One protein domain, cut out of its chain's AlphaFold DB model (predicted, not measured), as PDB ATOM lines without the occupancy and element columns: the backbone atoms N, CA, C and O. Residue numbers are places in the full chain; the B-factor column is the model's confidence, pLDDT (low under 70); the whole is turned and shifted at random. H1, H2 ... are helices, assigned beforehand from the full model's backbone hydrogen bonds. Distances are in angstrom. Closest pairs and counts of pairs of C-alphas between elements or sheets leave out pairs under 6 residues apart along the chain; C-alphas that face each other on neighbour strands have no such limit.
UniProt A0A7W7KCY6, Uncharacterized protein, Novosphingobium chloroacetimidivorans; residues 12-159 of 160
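What this domain is: This is residues 12 to 159 of the 160 residues of an uncharacterized protein of Novosphingobium chloroacetimidivorans (UniProt A0A7W7KCY6). The long helix H7 packs with H5 and H6 in an up-and-down bundle, each running against the one before, and then sticks out as an arm with residues 147 to 159. On the other side of H5 and H6, H1 crosses them, H3 and H4 pack on H1, and H2 lies farthest out. The printed part has 148 residues with seven named helices, H1 to H7 in order, and no named strand: all helix. It is only just compact, close to loose, with a radius of gyration of the C-alphas of 17.3 A and spans of 59 by 39 by 30 A.

How they stand to each other: H7, residues 124 to 157, touches H5, residues 77 to 87, with residues 127 to 135 alone; the closest C-alphas, of Gly 131 and Cys 86, are 4.2 A apart. H7 and H6, residues 98 to 119, form a hairpin at a shallow tilt of 27 degrees. The hub, H1, residues 12 to 33, touches H5 at a steep tilt of 58 degrees, and only just touches H6, with 3 pairs of C-alphas within 8 A. It touches H3, residues 52 to 57, closest at C-alphas 24 and 56, 4.9 A, and H4, residues 63 to 72, closest at C-alphas 27 and 70, 6.8 A. H2, residues 38 to 43, touches no helix. Every O i to N i+4 pair is within hydrogen-bond range in H1, H3, H4 and H5, against 16 of 18 in H6, 28 of 30 in H7 and 0 of 2 in H2, where 2 of 3 O i to N i+3 pairs are.

Where its parts are: H7 measures 50.6 A, H1 31.7 A and H6 30.5 A, with a kink of 27 degrees near residue 113. H1 begins at C-alpha 12 (93.686, 276.583, 295.546); H7 ends at C-alpha 157 (122.017, 298.472, 277.151).

The domain as a whole: The C-alphas farthest apart, of His 43 and Ala 158, are 59.6 A apart. The printed part has no cut and no long link. Residues 90, 92 to 98, 120 and 157 to 159 have pLDDT under 70.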
ATOM      1  N   GLN A  12      94.010 278.010 295.476       75.88
ATOM      2  CA  GLN A  12      93.686 276.583 295.546       75.88
ATOM      3  C   GLN A  12      93.787 275.895 294.177       75.88
ATOM      4  O   GLN A  12      94.319 274.790 294.089       75.88
ATOM      5  N   GLY A  13      93.323 276.542 293.104       76.69
ATOM      6  CA  GLY A  13      93.456 276.038 291.734       76.69
ATOM      7  C   GLY A  13      94.918 275.923 291.301       76.69
ATOM      8  O   GLY A  13      95.335 274.879 290.797       76.69
ATOM      9  N   ALA A  14      95.714 276.949 291.595       77.06
ATOM     10  CA  ALA A  14      97.150 276.962 291.344       77.06
ATOM     11  C   ALA A  14      97.889 275.861 292.139       77.06
ATOM     12  O   ALA A  14      98.759 275.173 291.604       77.06
ATOM     13  N   GLN A  15      97.493 275.614 293.393       82.06
ATOM     14  CA  GLN A  15      98.057 274.538 294.219       82.06
ATOM     15  C   GLN A  15      97.762 273.148 293.639       82.06
ATOM     16  O   GLN A  15      98.652 272.299 293.554       82.06
ATOM     17  N   ILE A  16      96.519 272.912 293.206       83.25
ATOM     18  CA  ILE A  16      96.120 271.653 292.561       83.25
ATOM     19  C   ILE A  16      96.953 271.413 291.299       83.25
ATOM     20  O   ILE A  16      97.408 270.295 291.052       83.25
ATOM     21  N   GLU A  17      97.184 272.461 290.516       82.25
ATOM     22  CA  GLU A  17      97.965 272.392 289.287       82.25
ATOM     23  C   GLU A  17      99.455 272.106 289.560       82.25
ATOM     24  O   GLU A  17     100.040 271.219 288.932       82.25
ATOM     25  N   ALA A  18     100.055 272.757 290.563       83.75
ATOM     26  CA  ALA A  18     101.419 272.468 291.009       83.75
ATOM     27  C   ALA A  18     101.574 271.006 291.473       83.75
ATOM     28  O   ALA A  18     102.498 270.300 291.051       83.75
ATOM     29  N   HIS A  19     100.626 270.506 292.273       88.94
ATOM     30  CA  HIS A  19     100.590 269.102 292.694       88.94
ATOM     31  C   HIS A  19     100.528 268.157 291.490       88.94
ATOM     32  O   HIS A  19     101.282 267.181 291.408       88.94
ATOM     33  N   ARG A  20      99.656 268.467 290.525       88.44
ATOM     34  CA  ARG A  20      99.464 267.686 289.301       88.44
ATOM     35  C   ARG A  20     100.755 267.573 288.492       88.44
ATOM     36  O   ARG A  20     101.096 266.478 288.038       88.44
ATOM     37  N   LEU A  21     101.479 268.681 288.337       87.81
ATOM     38  CA  LEU A  21     102.761 268.734 287.629       87.81
ATOM     39  C   LEU A  21     103.819 267.855 288.306       87.81
ATOM     40  O   LEU A  21     104.494 267.076 287.630       87.81
ATOM     41  N   ILE A  22     103.934 267.928 289.634       90.44
ATOM     42  CA  ILE A  22     104.885 267.110 290.401       90.44
ATOM     43  C   ILE A  22     104.573 265.620 290.256       90.44
ATOM     44  O   ILE A  22     105.478 264.834 289.978       90.44
ATOM     45  N   ILE A  23     103.302 265.223 290.372       93.44
ATOM     46  CA  ILE A  23     102.892 263.821 290.202       93.44
ATOM     47  C   ILE A  23     103.243 263.325 288.794       93.44
ATOM     48  O   ILE A  23     103.833 262.253 288.643       93.44
ATOM     49  N   CYS A  24     102.952 264.121 287.759       93.31
ATOM     50  CA  CYS A  24     103.299 263.776 286.381       93.31
ATOM     51  C   CYS A  24     104.812 263.591 286.190       93.31
ATOM     52  O   CYS A  24     105.234 262.649 285.515       93.31
ATOM     53  N   LYS A  25     105.637 264.436 286.821       91.81
ATOM     54  CA  LYS A  25     107.100 264.292 286.808       91.81
ATOM     55  C   LYS A  25     107.561 263.017 287.499       91.81
ATOM     56  O   LYS A  25     108.367 262.293 286.925       91.81
ATOM     57  N   ILE A  26     107.040 262.716 288.691       94.31
ATOM     58  CA  ILE A  26     107.389 261.488 289.421       94.31
ATOM     59  C   ILE A  26     107.089 260.257 288.554       94.31
ATOM     60  O   ILE A  26     107.945 259.381 288.413       94.31
ATOM     61  N   ILE A  27     105.909 260.218 287.923       95.44
ATOM     62  CA  ILE A  27     105.517 259.152 286.992       95.44
ATOM     63  C   ILE A  27     106.505 259.060 285.826       95.44
ATOM     64  O   ILE A  27     107.002 257.973 285.538       95.44
ATOM     65  N   LEU A  28     106.811 260.181 285.163       94.06
ATOM     66  CA  LEU A  28     107.709 260.203 284.007       94.06
ATOM     67  C   LEU A  28     109.112 259.695 284.369       94.06
ATOM     68  O   LEU A  28     109.648 258.827 283.684       94.06
ATOM     69  N   MET A  29     109.664 260.161 285.490       93.06
ATOM     70  CA  MET A  29     110.970 259.721 285.984       93.06
ATOM     71  C   MET A  29     110.985 258.235 286.351       93.06
ATOM     72  O   MET A  29     111.995 257.557 286.162       93.06
ATOM     73  N   GLU A  30     109.888 257.702 286.890       94.06
ATOM     74  CA  GLU A  30     109.782 256.272 287.182       94.06
ATOM     75  C   GLU A  30     109.659 255.436 285.904       94.06
ATOM     76  O   GLU A  30     110.275 254.371 285.814       94.06
ATOM     77  N   MET A  31     108.924 255.923 284.899       94.44
ATOM     78  CA  MET A  31     108.873 255.289 283.582       94.44
ATOM     79  C   MET A  31     110.262 255.222 282.949       94.44
ATOM     80  O   MET A  31     110.642 254.164 282.452       94.44
ATOM     81  N   ASP A  32     111.026 256.313 282.987       93.81
ATOM     82  CA  ASP A  32     112.376 256.361 282.417       93.81
ATOM     83  C   ASP A  32     113.334 255.431 283.165       93.81
ATOM     84  O   ASP A  32     114.012 254.617 282.538       93.81
ATOM     85  N   ARG A  33     113.307 255.446 284.504       92.00
ATOM     86  CA  ARG A  33     114.119 254.549 285.343       92.00
ATOM     87  C   ARG A  33     113.853 253.071 285.054       92.00
ATOM     88  O   ARG A  33     114.781 252.272 285.008       92.00
ATOM     89  N   LYS A  34     112.582 252.698 284.884       92.69
ATOM     90  CA  LYS A  34     112.163 251.320 284.582       92.69
ATOM     91  C   LYS A  34     112.227 250.981 283.089       92.69
ATOM     92  O   LYS A  34     111.838 249.880 282.710       92.69
ATOM     93  N   ASN A  35     112.683 251.910 282.245       94.06
ATOM     94  CA  ASN A  35     112.694 251.786 280.786       94.06
ATOM     95  C   ASN A  35     111.314 251.404 280.198       94.06
ATOM     96  O   ASN A  35     111.194 250.645 279.233       94.06
ATOM     97  N   ILE A  36     110.243 251.929 280.799       92.62
ATOM     98  CA  ILE A  36     108.859 251.698 280.381       92.62
ATOM     99  C   ILE A  36     108.536 252.627 279.212       92.62
ATOM    100  O   ILE A  36     108.480 253.861 279.318       92.62
ATOM    101  N   ARG A  37     108.306 252.012 278.052       90.31
ATOM    102  CA  ARG A  37     107.915 252.704 276.823       90.31
ATOM    103  C   ARG A  37     106.409 252.917 276.797       90.31
ATOM    104  O   ARG A  37     105.649 252.102 277.293       90.31
ATOM    105  N   ALA A  38     105.957 253.965 276.113       88.31
ATOM    106  CA  ALA A  38     104.530 254.235 275.933       88.31
ATOM    107  C   ALA A  38     103.743 252.996 275.453       88.31
ATOM    108  O   ALA A  38     102.663 252.715 275.954       88.31
ATOM    109  N   ILE A  39     104.310 252.209 274.535       90.44
ATOM    110  CA  ILE A  39     103.653 251.021 273.975       90.44
ATOM    111  C   ILE A  39     103.312 249.939 275.013       90.44
ATOM    112  O   ILE A  39     102.310 249.250 274.841       90.44
ATOM    113  N   SER A  40     104.070 249.805 276.108       90.00
ATOM    114  CA  SER A  40     103.790 248.784 277.130       90.00
ATOM    115  C   SER A  40     102.524 249.088 277.934       90.00
ATOM    116  O   SER A  40     101.948 248.192 278.542       90.00
ATOM    117  N   LEU A  41     102.039 250.332 277.885       91.44
ATOM    118  CA  LEU A  41     100.805 250.764 278.541       91.44
ATOM    119  C   LEU A  41      99.554 250.491 277.692       91.44
ATOM    120  O   LEU A  41      98.443 250.740 278.149       91.44
ATOM    121  N   ARG A  42      99.701 249.964 276.465       91.38
ATOM    122  CA  ARG A  42      98.581 249.701 275.542       91.38
ATOM    123  C   ARG A  42      97.488 248.822 276.156       91.38
ATOM    124  O   ARG A  42      96.322 248.991 275.815       91.38
ATOM    125  N   HIS A  43      97.870 247.900 277.034       88.00
ATOM    126  CA  HIS A  43      96.963 246.947 277.675       88.00
ATOM    127  C   HIS A  43      96.400 247.438 279.010       88.00
ATOM    128  O   HIS A  43      95.737 246.667 279.692       88.00
ATOM    129  N   THR A  44      96.661 248.690 279.398       88.88
ATOM    130  CA  THR A  44      96.093 249.285 280.612       88.88
ATOM    131  C   THR A  44      94.902 250.165 280.221       88.88
ATOM    132  O   THR A  44      95.112 251.255 279.675       88.88
ATOM    133  N   PRO A  45      93.650 249.711 280.439       89.00
ATOM    134  CA  PRO A  45      92.466 250.499 280.117       89.00
ATOM    135  C   PRO A  45      92.504 251.854 280.830       89.00
ATOM    136  O   PRO A  45      92.963 251.946 281.963       89.00
ATOM    137  N   GLY A  46      92.048 252.910 280.157       88.62
ATOM    138  CA  GLY A  46      92.046 254.274 280.705       88.62
ATOM    139  C   GLY A  46      93.329 255.079 280.463       88.62
ATOM    140  O   GLY A  46      93.296 256.300 280.589       88.62
ATOM    141  N   ILE A  47      94.429 254.454 280.022       91.81
ATOM    142  CA  ILE A  47      95.669 255.171 279.687       91.81
ATOM    143  C   ILE A  47      95.740 255.463 278.186       91.81
ATOM    144  O   ILE A  47      95.755 254.556 277.345       91.81
ATOM    145  N   LYS A  48      95.878 256.742 277.815       92.25
ATOM    146  CA  LYS A  48      96.074 257.144 276.408       92.25
ATOM    147  C   LYS A  48      97.539 256.973 276.012       92.25
ATOM    148  O   LYS A  48      98.266 257.943 275.797       92.25
ATOM    149  N   HIS A  49      97.972 255.720 275.891       90.81
ATOM    150  CA  HIS A  49      99.383 255.351 275.762       90.81
ATOM    151  C   HIS A  49     100.138 256.098 274.646       90.81
ATOM    152  O   HIS A  49     101.265 256.527 274.861       90.81
ATOM    153  N   LYS A  50      99.518 256.344 273.481       92.12
ATOM    154  CA  LYS A  50     100.161 257.053 272.353       92.12
ATOM    155  C   LYS A  50     100.630 258.470 272.702       92.12
ATOM    156  O   LYS A  50     101.608 258.941 272.132       92.12
ATOM    157  N   THR A  51      99.937 259.154 273.610       92.75
ATOM    158  CA  THR A  51     100.205 260.559 273.960       92.75
ATOM    159  C   THR A  51     100.623 260.744 275.415       92.75
ATOM    160  O   THR A  51     100.930 261.866 275.816       92.75
ATOM    161  N   VAL A  52     100.676 259.663 276.202       93.69
ATOM    162  CA  VAL A  52     100.887 259.715 277.655       93.69
ATOM    163  C   VAL A  52     102.171 260.450 278.036       93.69
ATOM    164  O   VAL A  52     102.123 261.320 278.892       93.69
ATOM    165  N   ARG A  53     103.296 260.208 277.343       93.12
ATOM    166  CA  ARG A  53     104.573 260.884 277.640       93.12
ATOM    167  C   ARG A  53     104.496 262.394 277.429       93.12
ATOM    168  O   ARG A  53     104.843 263.144 278.330       93.12
ATOM    169  N   LYS A  54     103.970 262.832 276.279       92.25
ATOM    170  CA  LYS A  54     103.797 264.261 275.973       92.25
ATOM    171  C   LYS A  54     102.889 264.942 277.000       92.25
ATOM    172  O   LYS A  54     103.162 266.056 277.426       92.25
ATOM    173  N   ARG A  55     101.822 264.256 277.416       92.94
ATOM    174  CA  ARG A  55     100.872 264.773 278.408       92.94
ATOM    175  C   ARG A  55     101.450 264.800 279.820       92.94
ATOM    176  O   ARG A  55     101.159 265.736 280.547       92.94
ATOM    177  N   LEU A  56     102.271 263.819 280.195       91.62
ATOM    178  CA  LEU A  56     103.014 263.829 281.458       91.62
ATOM    179  C   LEU A  56     104.011 264.993 281.492       91.62
ATOM    180  O   LEU A  56     104.057 265.715 282.479       91.62
ATOM    181  N   GLN A  57     104.751 265.223 280.403       87.62
ATOM    182  CA  GLN A  57     105.682 266.353 280.286       87.62
ATOM    183  C   GLN A  57     104.981 267.705 280.435       87.62
ATOM    184  O   GLN A  57     105.522 268.607 281.061       87.62
ATOM    185  N   SER A  58     103.771 267.841 279.889       82.56
ATOM    186  CA  SER A  58     102.991 269.070 280.013       82.56
ATOM    187  C   SER A  58     102.131 269.137 281.280       82.56
ATOM    188  O   SER A  58     101.436 270.127 281.464       82.56
ATOM    189  N   GLY A  59     102.086 268.095 282.116       84.75
ATOM    190  CA  GLY A  59     101.206 268.035 283.290       84.75
ATOM    191  C   GLY A  59      99.719 267.796 283.001       84.75
ATOM    192  O   GLY A  59      98.916 267.823 283.922       84.75
ATOM    193  N   HIS A  60      99.315 267.530 281.756       88.00
ATOM    194  CA  HIS A  60      97.905 267.438 281.333       88.00
ATOM    195  C   HIS A  60      97.336 266.004 281.396       88.00
ATOM    196  O   HIS A  60      96.612 265.536 280.501       88.00
ATOM    197  N   VAL A  61      97.685 265.269 282.451       89.38
ATOM    198  CA  VAL A  61      97.140 263.933 282.739       89.38
ATOM    199  C   VAL A  61      96.099 264.058 283.860       89.38
ATOM    200  O   VAL A  61      96.456 264.534 284.933       89.38
ATOM    201  N   PRO A  62      94.828 263.667 283.641       90.62
ATOM    202  CA  PRO A  62      93.789 263.664 284.668       90.62
ATOM    203  C   PRO A  62      94.157 262.792 285.866       90.62
ATOM    204  O   PRO A  62      94.833 261.778 285.698       90.62
ATOM    205  N   GLY A  63      93.645 263.139 287.050       89.69
ATOM    206  CA  GLY A  63      93.932 262.414 288.294       89.69
ATOM    207  C   GLY A  63      93.635 260.911 288.221       89.69
ATOM    208  O   GLY A  63      94.437 260.112 288.687       89.69
ATOM    209  N   GLU A  64      92.548 260.507 287.557       91.88
ATOM    210  CA  GLU A  64      92.219 259.086 287.349       91.88
ATOM    211  C   GLU A  64      93.303 258.349 286.542       91.88
ATOM    212  O   GLU A  64      93.741 257.262 286.913       91.88
ATOM    213  N   GLU A  65      93.800 258.961 285.463       93.88
ATOM    214  CA  GLU A  65      94.870 258.386 284.640       93.88
ATOM    215  C   GLU A  65      96.217 258.394 285.384       93.88
ATOM    216  O   GLU A  65      97.000 257.455 285.246       93.88
ATOM    217  N   GLN A  66      96.471 259.399 286.233       94.62
ATOM    218  CA  GLN A  66      97.629 259.406 287.134       94.62
ATOM    219  C   GLN A  66      97.564 258.257 288.141       94.62
ATOM    220  O   GLN A  66      98.562 257.565 288.319       94.62
ATOM    221  N   ALA A  67      96.406 258.013 288.760       93.81
ATOM    222  CA  ALA A  67      96.218 256.918 289.708       93.81
ATOM    223  C   ALA A  67      96.477 255.550 289.055       93.81
ATOM    224  O   ALA A  67      97.174 254.710 289.629       93.81
ATOM    225  N   LEU A  68      96.006 255.353 287.817       95.06
ATOM    226  CA  LEU A  68      96.299 254.150 287.030       95.06
ATOM    227  C   LEU A  68      97.802 253.985 286.764       95.06
ATOM    228  O   LEU A  68      98.336 252.885 286.912       95.06
ATOM    229  N   LEU A  69      98.495 255.066 286.399       95.25
ATOM    230  CA  LEU A  69      99.944 255.054 286.177       95.25
ATOM    231  C   LEU A  69     100.719 254.773 287.471       95.25
ATOM    232  O   LEU A  69     101.642 253.965 287.451       95.25
ATOM    233  N   ILE A  70     100.327 255.382 288.593       95.19
ATOM    234  CA  ILE A  70     100.913 255.145 289.923       95.19
ATOM    235  C   ILE A  70     100.793 253.668 290.297       95.19
ATOM    236  O   ILE A  70     101.794 253.043 290.655       95.19
ATOM    237  N   HIS A  71      99.600 253.091 290.137       94.38
ATOM    238  CA  HIS A  71      99.355 251.678 290.404       94.38
ATOM    239  C   HIS A  71     100.177 250.766 289.479       94.38
ATOM    240  O   HIS A  71     100.891 249.884 289.954       94.38
ATOM    241  N   HIS A  72     100.142 251.012 288.164       93.12
ATOM    242  CA  HIS A  72     100.890 250.229 287.173       93.12
ATOM    243  C   HIS A  72     102.399 250.246 287.448       93.12
ATOM    244  O   HIS A  72     103.075 249.221 287.368       93.12
ATOM    245  N   LEU A  73     102.931 251.414 287.812       93.50
ATOM    246  CA  LEU A  73     104.342 251.594 288.127       93.50
ATOM    247  C   LEU A  73     104.705 251.119 289.534       93.50
ATOM    248  O   LEU A  73     105.893 251.118 289.850       93.50
ATOM    249  N   ARG A  74     103.743 250.688 290.361       93.31
ATOM    250  CA  ARG A  74     103.956 250.331 291.774       93.31
ATOM    251  C   ARG A  74     104.679 251.444 292.534       93.31
ATOM    252  O   ARG A  74     105.654 251.196 293.243       93.31
ATOM    253  N   LEU A  75     104.256 252.682 292.297       91.62
ATOM    254  CA  LEU A  75     104.743 253.830 293.042       91.62
ATOM    255  C   LEU A  75     104.081 253.859 294.419       91.62
ATOM    256  O   LEU A  75     102.883 253.624 294.535       91.62
ATOM    257  N   ASP A  76     104.881 254.154 295.438       89.56
ATOM    258  CA  ASP A  76     104.436 254.300 296.823       89.56
ATOM    259  C   ASP A  76     103.653 255.626 296.979       89.56
ATOM    260  O   ASP A  76     104.249 256.700 296.798       89.56
ATOM    261  N   PRO A  77     102.337 255.580 297.267       88.50
ATOM    262  CA  PRO A  77     101.511 256.776 297.396       88.50
ATOM    263  C   PRO A  77     101.967 257.710 298.520       88.50
ATOM    264  O   PRO A  77     101.887 258.927 298.350       88.50
ATOM    265  N   ASP A  78     102.501 257.171 299.619       86.31
ATOM    266  CA  ASP A  78     102.923 257.970 300.772       86.31
ATOM    267  C   ASP A  78     104.177 258.780 300.434       86.31
ATOM    268  O   ASP A  78     104.281 259.964 300.763       86.31
ATOM    269  N   ARG A  79     105.098 258.193 299.658       86.62
ATOM    270  CA  ARG A  79     106.267 258.920 299.128       86.62
ATOM    271  C   ARG A  79     105.869 259.999 298.131       86.62
ATOM    272  O   ARG A  79     106.461 261.076 298.135       86.62
ATOM    273  N   ILE A  80     104.879 259.731 297.278       90.31
ATOM    274  CA  ILE A  80     104.352 260.750 296.363       90.31
ATOM    275  C   ILE A  80     103.749 261.900 297.170       90.31
ATOM    276  O   ILE A  80     104.095 263.053 296.924       90.31
ATOM    277  N   ALA A  81     102.896 261.596 298.151       88.38
ATOM    278  CA  ALA A  81     102.264 262.596 299.004       88.38
ATOM    279  C   ALA A  81     103.304 263.432 299.765       88.38
ATOM    280  O   ALA A  81     103.186 264.658 299.824       88.38
ATOM    281  N   PHE A  82     104.365 262.797 300.271       86.25
ATOM    282  CA  PHE A  82     105.492 263.478 300.902       86.25
ATOM    283  C   PHE A  82     106.175 264.465 299.944       86.25
ATOM    284  O   PHE A  82     106.280 265.653 300.256       86.25
ATOM    285  N   ILE A  83     106.578 264.012 298.753       88.44
ATOM    286  CA  ILE A  83     107.250 264.858 297.753       88.44
ATOM    287  C   ILE A  83     106.349 266.023 297.329       88.44
ATOM    288  O   ILE A  83     106.788 267.173 297.327       88.44
ATOM    289  N   VAL A  84     105.080 265.743 297.023       89.56
ATOM    290  CA  VAL A  84     104.094 266.765 296.647       89.56
ATOM    291  C   VAL A  84     103.925 267.789 297.765       89.56
ATOM    292  O   VAL A  84     103.935 268.980 297.488       89.56
ATOM    293  N   SER A  85     103.856 267.361 299.025       85.44
ATOM    294  CA  SER A  85     103.716 268.295 300.148       85.44
ATOM    295  C   SER A  85     104.934 269.201 300.361       85.44
ATOM    296  O   SER A  85     104.775 270.318 300.837       85.44
ATOM    297  N   CYS A  86     106.139 268.749 299.994       83.69
ATOM    298  CA  CYS A  86     107.361 269.546 300.133       83.69
ATOM    299  C   CYS A  86     107.573 270.517 298.961       83.69
ATOM    300  O   CYS A  86     108.234 271.552 299.107       83.69
ATOM    301  N   LEU A  87     107.088 270.150 297.770       85.25
ATOM    302  CA  LEU A  87     107.413 270.838 296.519       85.25
ATOM    303  C   LEU A  87     106.226 271.568 295.885       85.25
ATOM    304  O   LEU A  87     106.447 272.465 295.088       85.25
ATOM    305  N   GLY A  88     104.993 271.217 296.238       79.94
ATOM    306  CA  GLY A  88     103.763 271.604 295.547       79.94
ATOM    307  C   GLY A  88     103.266 273.024 295.739       79.94
ATOM    308  O   GLY A  88     102.105 273.273 295.456       79.94
ATOM    309  N   GLU A  89     104.088 273.947 296.217       77.19
ATOM    310  CA  GLU A  89     103.662 275.316 296.508       77.19
ATOM    311  C   GLU A  89     103.455 276.132 295.229       77.19
ATOM    312  O   GLU A  89     104.391 276.382 294.467       77.19
ATOM    313  N   ALA A  90     102.210 276.563 295.018       68.50
ATOM    314  CA  ALA A  90     101.756 277.262 293.818       68.50
ATOM    315  C   ALA A  90     102.577 278.510 293.461       68.50
ATOM    316  O   ALA A  90     102.809 278.775 292.282       68.50
ATOM    317  N   GLU A  91     103.042 279.257 294.466       70.88
ATOM    318  CA  GLU A  91     103.721 280.550 294.304       70.88
ATOM    319  C   GLU A  91     104.970 280.494 293.404       70.88
ATOM    320  O   GLU A  91     105.369 281.503 292.825       70.88
ATOM    321  N   PHE A  92     105.549 279.306 293.214       63.81
ATOM    322  CA  PHE A  92     106.758 279.107 292.418       63.81
ATOM    323  C   PHE A  92     106.517 278.613 290.983       63.81
ATOM    324  O   PHE A  92     107.457 278.615 290.189       63.81
ATOM    325  N   TYR A  93     105.305 278.172 290.627       61.34
ATOM    326  CA  TYR A  93     105.042 277.536 289.322       61.34
ATOM    327  C   TYR A  93     104.383 278.454 288.286       61.34
ATOM    328  O   TYR A  93     104.411 278.122 287.102       61.34
ATOM    329  N   PHE A  94     103.837 279.605 288.699       61.34
ATOM    330  CA  PHE A  94     103.043 280.498 287.833       61.34
ATOM    331  C   PHE A  94     103.647 281.899 287.641       61.34
ATOM    332  O   PHE A  94     102.936 282.828 287.275       61.34
ATOM    333  N   THR A  95     104.951 282.061 287.878       59.62
ATOM    334  CA  THR A  95     105.693 283.318 287.655       59.62
ATOM    335  C   THR A  95     106.627 283.209 286.441       59.62
ATOM    336  O   THR A  95     106.850 282.110 285.924       59.62
ATOM    337  N   ASP A  96     107.242 284.321 286.019       54.84
ATOM    338  CA  ASP A  96     108.243 284.405 284.927       54.84
ATOM    339  C   ASP A  96     109.470 283.486 285.120       54.84
ATOM    340  O   ASP A  96     110.334 283.357 284.255       54.84
ATOM    341  N   HIS A  97     109.553 282.811 286.265       61.81
ATOM    342  CA  HIS A  97     110.624 281.907 286.664       61.81
ATOM    343  C   HIS A  97     110.268 280.424 286.456       61.81
ATOM    344  O   HIS A  97     111.021 279.541 286.880       61.81
ATOM    345  N   CYS A  98     109.134 280.137 285.802       65.88
ATOM    346  CA  CYS A  98     108.549 278.799 285.664       65.88
ATOM    347  C   CYS A  98     109.555 277.742 285.177       65.88
ATOM    348  O   CYS A  98     109.610 276.652 285.738       65.88
ATOM    349  N   THR A  99     110.408 278.063 284.198       72.19
ATOM    350  CA  THR A  99     111.382 277.107 283.639       72.19
ATOM    351  C   THR A  99     112.457 276.708 284.653       72.19
ATOM    352  O   THR A  99     112.728 275.524 284.840       72.19
ATOM    353  N   VAL A 100     113.029 277.675 285.376       79.31
ATOM    354  CA  VAL A 100     114.061 277.398 286.391       79.31
ATOM    355  C   VAL A 100     113.464 276.622 287.563       79.31
ATOM    356  O   VAL A 100     114.064 275.662 288.053       79.31
ATOM    357  N   MET A 101     112.248 276.981 287.981       80.00
ATOM    358  CA  MET A 101     111.537 276.263 289.040       80.00
ATOM    359  C   MET A 101     111.146 274.853 288.613       80.00
ATOM    360  O   MET A 101     111.222 273.916 289.415       80.00
ATOM    361  N   TYR A 102     110.797 274.670 287.343       75.62
ATOM    362  CA  TYR A 102     110.542 273.368 286.754       75.62
ATOM    363  C   TYR A 102     111.790 272.476 286.818       75.62
ATOM    364  O   TYR A 102     111.686 271.328 287.266       75.62
ATOM    365  N   ASP A 103     112.962 272.983 286.435       82.69
ATOM    366  CA  ASP A 103     114.218 272.224 286.449       82.69
ATOM    367  C   ASP A 103     114.675 271.892 287.870       82.69
ATOM    368  O   ASP A 103     114.957 270.728 288.173       82.69
ATOM    369  N   LEU A 104     114.642 272.875 288.774       84.44
ATOM    370  CA  LEU A 104     114.949 272.674 290.189       84.44
ATOM    371  C   LEU A 104     114.032 271.618 290.817       84.44
ATOM    372  O   LEU A 104     114.504 270.720 291.511       84.44
ATOM    373  N   THR A 105     112.727 271.679 290.537       84.19
ATOM    374  CA  THR A 105     111.758 270.682 291.018       84.19
ATOM    375  C   THR A 105     112.147 269.277 290.566       84.19
ATOM    376  O   THR A 105     112.088 268.342 291.358       84.19
ATOM    377  N   THR A 106     112.580 269.112 289.313       85.31
ATOM    378  CA  THR A 106     113.014 267.806 288.791       85.31
ATOM    379  C   THR A 106     114.206 267.259 289.579       85.31
ATOM    380  O   THR A 106     114.206 266.087 289.957       85.31
ATOM    381  N   GLN A 107     115.193 268.109 289.871       87.00
ATOM    382  CA  GLN A 107     116.374 267.720 290.647       87.00
ATOM    383  C   GLN A 107     116.013 267.373 292.096       87.00
ATOM    384  O   GLN A 107     116.448 266.345 292.608       87.00
ATOM    385  N   LEU A 108     115.156 268.172 292.741       87.69
ATOM    386  CA  LEU A 108     114.695 267.900 294.106       87.69
ATOM    387  C   LEU A 108     113.906 266.587 294.189       87.69
ATOM    388  O   LEU A 108     114.137 265.803 295.106       87.69
ATOM    389  N   ILE A 109     113.043 266.289 293.210       87.69
ATOM    390  CA  ILE A 109     112.346 264.994 293.137       87.69
ATOM    391  C   ILE A 109     113.354 263.841 293.029       87.69
ATOM    392  O   ILE A 109     113.166 262.815 293.685       87.69
ATOM    393  N   ALA A 110     114.410 263.981 292.219       87.12
ATOM    394  CA  ALA A 110     115.445 262.954 292.085       87.12
ATOM    395  C   ALA A 110     116.132 262.675 293.430       87.12
ATOM    396  O   ALA A 110     116.131 261.535 293.893       87.12
ATOM    397  N   VAL A 111     116.602 263.730 294.104       85.69
ATOM    398  CA  VAL A 111     117.263 263.638 295.415       85.69
ATOM    399  C   VAL A 111     116.335 263.032 296.470       85.69
ATOM    400  O   VAL A 111     116.731 262.131 297.211       85.69
ATOM    401  N   MET A 112     115.077 263.477 296.540       84.12
ATOM    402  CA  MET A 112     114.106 262.936 297.497       84.12
ATOM    403  C   MET A 112     113.842 261.446 297.243       84.12
ATOM    404  O   MET A 112     113.767 260.662 298.184       84.12
ATOM    405  N   ARG A 113     113.763 261.008 295.984       82.88
ATOM    406  CA  ARG A 113     113.566 259.586 295.653       82.88
ATOM    407  C   ARG A 113     114.745 258.696 296.037       82.88
ATOM    408  O   ARG A 113     114.513 257.530 296.345       82.88
ATOM    409  N   GLU A 114     115.968 259.214 296.012       82.81
ATOM    410  CA  GLU A 114     117.171 258.477 296.421       82.81
ATOM    411  C   GLU A 114     117.341 258.440 297.943       82.81
ATOM    412  O   GLU A 114     117.783 257.435 298.494       82.81
ATOM    413  N   THR A 115     116.933 259.507 298.629       79.44
ATOM    414  CA  THR A 115     117.086 259.642 300.086       79.44
ATOM    415  C   THR A 115     115.962 258.977 300.878       79.44
ATOM    416  O   THR A 115     116.232 258.348 301.899       79.44
ATOM    417  N   LEU A 116     114.711 259.028 300.404       79.94
ATOM    418  CA  LEU A 116     113.558 258.434 301.097       79.94
ATOM    419  C   LEU A 116     113.715 256.931 301.404       79.94
ATOM    420  O   LEU A 116     113.410 256.530 302.523       79.94
ATOM    421  N   PRO A 117     114.218 256.065 300.504       78.19
ATOM    422  CA  PRO A 117     114.463 254.663 300.839       78.19
ATOM    423  C   PRO A 117     115.388 254.466 302.049       78.19
ATOM    424  O   PRO A 117     115.171 253.528 302.811       78.19
ATOM    425  N   ALA A 118     116.383 255.342 302.236       77.56
ATOM    426  CA  ALA A 118     117.340 255.259 303.339       77.56
ATOM    427  C   ALA A 118     116.730 255.648 304.695       77.56
ATOM    428  O   ALA A 118     117.236 255.240 305.735       77.56
ATOM    429  N   LEU A 119     115.645 256.424 304.681       71.44
ATOM    430  CA  LEU A 119     114.988 256.931 305.883       71.44
ATOM    431  C   LEU A 119     114.044 255.907 306.527       71.44
ATOM    432  O   LEU A 119     113.742 256.037 307.703       71.44
ATOM    433  N   GLY A 120     113.637 254.871 305.782       69.38
ATOM    434  CA  GLY A 120     112.834 253.756 306.284       69.38
ATOM    435  C   GLY A 120     111.412 254.145 306.699       69.38
ATOM    436  O   GLY A 120     111.211 254.710 307.759       69.38
ATOM    437  N   GLY A 121     110.414 253.746 305.903       71.69
ATOM    438  CA  GLY A 121     108.995 253.624 306.290       71.69
ATOM    439  C   GLY A 121     108.235 254.900 306.683       71.69
ATOM    440  O   GLY A 121     107.252 255.225 306.027       71.69
ATOM    441  N   ASP A 122     108.656 255.596 307.740       72.88
ATOM    442  CA  ASP A 122     107.995 256.782 308.279       72.88
ATOM    443  C   ASP A 122     108.803 258.056 308.003       72.88
ATOM    444  O   ASP A 122     109.859 258.315 308.581       72.88
ATOM    445  N   PHE A 123     108.268 258.877 307.104       75.50
ATOM    446  CA  PHE A 123     108.858 260.152 306.708       75.50
ATOM    447  C   PHE A 123     108.177 261.344 307.390       75.50
ATOM    448  O   PHE A 123     108.612 262.482 307.217       75.50
ATOM    449  N   MET A 124     107.113 261.124 308.173       74.62
ATOM    450  CA  MET A 124     106.358 262.207 308.807       74.62
ATOM    451  C   MET A 124     107.211 263.103 309.718       74.62
ATOM    452  O   MET A 124     107.066 264.323 309.602       74.62
ATOM    453  N   PRO A 125     108.145 262.581 310.542       75.88
ATOM    454  CA  PRO A 125     108.942 263.415 311.448       75.88
ATOM    455  C   PRO A 125     109.838 264.444 310.744       75.88
ATOM    456  O   PRO A 125     110.179 265.475 311.317       75.88
ATOM    457  N   ILE A 126     110.230 264.169 309.499       75.56
ATOM    458  CA  ILE A 126     111.165 265.003 308.728       75.56
ATOM    459  C   ILE A 126     110.464 265.840 307.652       75.56
ATOM    460  O   ILE A 126     111.093 266.708 307.046       75.56
ATOM    461  N   LYS A 127     109.172 265.603 307.411       79.88
ATOM    462  CA  LYS A 127     108.382 266.252 306.356       79.88
ATOM    463  C   LYS A 127     108.456 267.768 306.422       79.88
ATOM    464  O   LYS A 127     108.788 268.414 305.429       79.88
ATOM    465  N   ASP A 128     108.217 268.328 307.600       79.62
ATOM    466  CA  ASP A 128     108.190 269.778 307.778       79.62
ATOM    467  C   ASP A 128     109.582 270.390 307.585       79.62
ATOM    468  O   ASP A 128     109.721 271.453 306.979       79.62
ATOM    469  N   GLN A 129     110.631 269.685 308.017       82.00
ATOM    470  CA  GLN A 129     112.018 270.117 307.837       82.00
ATOM    471  C   GLN A 129     112.400 270.137 306.354       82.00
ATOM    472  O   GLN A 129     112.938 271.136 305.870       82.00
ATOM    473  N   TYR A 130     112.060 269.082 305.607       81.31
ATOM    474  CA  TYR A 130     112.259 269.037 304.157       81.31
ATOM    475  C   TYR A 130     111.462 270.127 303.442       81.31
ATOM    476  O   TYR A 130     112.009 270.793 302.564       81.31
ATOM    477  N   GLY A 131     110.211 270.369 303.840       81.25
ATOM    478  CA  GLY A 131     109.391 271.449 303.290       81.25
ATOM    479  C   GLY A 131     109.999 272.838 303.523       81.25
ATOM    480  O   GLY A 131     110.038 273.657 302.605       81.25
ATOM    481  N   ILE A 132     110.529 273.109 304.721       83.69
ATOM    482  CA  ILE A 132     111.225 274.370 305.042       83.69
ATOM    483  C   ILE A 132     112.495 274.530 304.199       83.69
ATOM    484  O   ILE A 132     112.725 275.595 303.619       83.69
ATOM    485  N   ILE A 133     113.319 273.484 304.104       84.06
ATOM    486  CA  ILE A 133     114.561 273.521 303.322       84.06
ATOM    487  C   ILE A 133     114.248 273.721 301.838       84.06
ATOM    488  O   ILE A 133     114.851 274.582 301.196       84.06
ATOM    489  N   ALA A 134     113.278 272.979 301.300       83.81
ATOM    490  CA  ALA A 134     112.875 273.083 299.907       83.81
ATOM    491  C   ALA A 134     112.372 274.498 299.582       83.81
ATOM    492  O   ALA A 134     112.829 275.085 298.603       83.81
ATOM    493  N   ARG A 135     111.538 275.095 300.445       83.56
ATOM    494  CA  ARG A 135     111.126 276.505 300.340       83.56
ATOM    495  C   ARG A 135     112.301 277.465 300.282       83.56
ATOM    496  O   ARG A 135     112.365 278.316 299.397       83.56
ATOM    497  N   LYS A 136     113.253 277.312 301.204       86.44
ATOM    498  CA  LYS A 136     114.432 278.176 301.270       86.44
ATOM    499  C   LYS A 136     115.261 278.093 299.986       86.44
ATOM    500  O   LYS A 136     115.639 279.128 299.447       86.44
ATOM    501  N   ILE A 137     115.513 276.884 299.479       85.50
ATOM    502  CA  ILE A 137     116.257 276.679 298.226       85.50
ATOM    503  C   ILE A 137     115.516 277.323 297.050       85.50
ATOM    504  O   ILE A 137     116.132 278.049 296.275       85.50
ATOM    505  N   ARG A 138     114.197 277.111 296.938       84.25
ATOM    506  CA  ARG A 138     113.377 277.716 295.880       84.25
ATOM    507  C   ARG A 138     113.464 279.243 295.892       84.25
ATOM    508  O   ARG A 138     113.765 279.829 294.856       84.25
ATOM    509  N   GLY A 139     113.292 279.871 297.056       81.62
ATOM    510  CA  GLY A 139     113.400 281.326 297.198       81.62
ATOM    511  C   GLY A 139     114.773 281.870 296.788       81.62
ATOM    512  O   GLY A 139     114.852 282.868 296.076       81.62
ATOM    513  N   LEU A 140     115.857 281.181 297.163       86.69
ATOM    514  CA  LEU A 140     117.219 281.563 296.765       86.69
ATOM    515  C   LEU A 140     117.439 281.460 295.250       86.69
ATOM    516  O   LEU A 140     118.066 282.338 294.662       86.69
ATOM    517  N   VAL A 141     116.926 280.403 294.617       85.19
ATOM    518  CA  VAL A 141     117.062 280.193 293.168       85.19
ATOM    519  C   VAL A 141     116.269 281.234 292.379       85.19
ATOM    520  O   VAL A 141     116.806 281.793 291.423       85.19
ATOM    521  N   VAL A 142     115.037 281.542 292.796       82.25
ATOM    522  CA  VAL A 142     114.224 282.611 292.190       82.25
ATOM    523  C   VAL A 142     114.944 283.953 292.272       82.25
ATOM    524  O   VAL A 142     115.122 284.624 291.258       82.25
ATOM    525  N   GLU A 143     115.420 284.317 293.461       85.94
ATOM    526  CA  GLU A 143     116.109 285.589 293.676       85.94
ATOM    527  C   GLU A 143     117.411 285.681 292.864       85.94
ATOM    528  O   GLU A 143     117.712 286.723 292.279       85.94
ATOM    529  N   GLN A 144     118.171 284.587 292.762       85.25
ATOM    530  CA  GLN A 144     119.368 284.554 291.923       85.25
ATOM    531  C   GLN A 144     119.027 284.696 290.435       85.25
ATOM    532  O   GLN A 144     119.723 285.410 289.711       85.25
ATOM    533  N   HIS A 145     117.966 284.037 289.966       84.44
ATOM    534  CA  HIS A 145     117.539 284.137 288.576       84.44
ATOM    535  C   HIS A 145     117.072 285.558 288.228       84.44
ATOM    536  O   HIS A 145     117.490 286.089 287.201       84.44
ATOM    537  N   ARG A 146     116.321 286.214 289.123       83.06
ATOM    538  CA  ARG A 146     115.926 287.625 288.985       83.06
ATOM    539  C   ARG A 146     117.141 288.540 288.806       83.06
ATOM    540  O   ARG A 146     117.204 289.292 287.838       83.06
ATOM    541  N   ARG A 147     118.152 288.417 289.674       84.69
ATOM    542  CA  ARG A 147     119.404 289.199 289.569       84.69
ATOM    543  C   ARG A 147     120.153 288.952 288.261       84.69
ATOM    544  O   ARG A 147     120.764 289.873 287.725       84.69
ATOM    545  N   ASN A 148     120.138 287.718 287.755       85.00
ATOM    546  CA  ASN A 148     120.785 287.384 286.486       85.00
ATOM    547  C   ASN A 148     120.069 288.038 285.296       85.00
ATOM    548  O   ASN A 148     120.744 288.532 284.397       85.00
ATOM    549  N   LEU A 149     118.731 288.077 285.300       82.31
ATOM    550  CA  LEU A 149     117.951 288.770 284.270       82.31
ATOM    551  C   LEU A 149     118.218 290.281 284.282       82.31
ATOM    552  O   LEU A 149     118.451 290.867 283.230       82.31
ATOM    553  N   GLU A 150     118.259 290.900 285.464       83.44
ATOM    554  CA  GLU A 150     118.558 292.334 285.608       83.44
ATOM    555  C   GLU A 150     119.944 292.694 285.072       83.44
ATOM    556  O   GLU A 150     120.093 293.673 284.346       83.44
ATOM    557  N   ARG A 151     120.957 291.874 285.377       81.44
ATOM    558  CA  ARG A 151     122.310 292.052 284.828       81.44
ATOM    559  C   ARG A 151     122.342 291.905 283.314       81.44
ATOM    560  O   ARG A 151     122.926 292.747 282.651       81.44
ATOM    561  N   PHE A 152     121.677 290.883 282.777       82.62
ATOM    562  CA  PHE A 152     121.624 290.656 281.334       82.62
ATOM    563  C   PHE A 152     121.042 291.860 280.580       82.62
ATOM    564  O   PHE A 152     121.591 292.270 279.562       82.62
ATOM    565  N   VAL A 153     119.970 292.465 281.102       77.62
ATOM    566  CA  VAL A 153     119.372 293.675 280.513       77.62
ATOM    567  C   VAL A 153     120.335 294.867 280.576       77.62
ATOM    568  O   VAL A 153     120.448 295.618 279.610       77.62
ATOM    569  N   LEU A 154     121.055 295.046 281.688       77.50
ATOM    570  CA  LEU A 154     122.042 296.122 281.830       77.50
ATOM    571  C   LEU A 154     123.228 295.959 280.866       77.50
ATOM    572  O   LEU A 154     123.649 296.942 280.262       77.50
ATOM    573  N   ASP A 155     123.725 294.734 280.685       81.44
ATOM    574  CA  ASP A 155     124.843 294.439 279.781       81.44
ATOM    575  C   ASP A 155     124.467 294.667 278.303       81.44
ATOM    576  O   ASP A 155     125.299 295.117 277.512       81.44
ATOM    577  N   GLN A 156     123.205 294.417 277.929       72.06
ATOM    578  CA  GLN A 156     122.691 294.727 276.589       72.06
ATOM    579  C   GLN A 156     122.631 296.235 276.329       72.06
ATOM    580  O   GLN A 156     123.102 296.687 275.292       72.06
ATOM    581  N   ASN A 157     122.138 297.017 277.292       68.81
ATOM    582  CA  ASN A 157     122.017 298.472 277.151       68.81
ATOM    583  C   ASN A 157     123.364 299.212 277.231       68.81
ATOM    584  O   ASN A 157     123.459 300.351 276.794       68.81
ATOM    585  N   ALA A 158     124.398 298.600 277.815       67.06
ATOM    586  CA  ALA A 158     125.755 299.156 277.847       67.06
ATOM    587  C   ALA A 158     126.560 298.870 276.563       67.06
ATOM    588  O   ALA A 158     127.667 299.387 276.409       67.06
ATOM    589  N   SER A 159     126.029 298.019 275.680       62.84
ATOM    590  CA  SER A 159     126.653 297.612 274.414       62.84
ATOM    591  C   SER A 159     126.070 298.334 273.186       62.84
ATOM    592  O   SER A 159     126.517 298.063 272.070       62.84
TER     593      SER A 159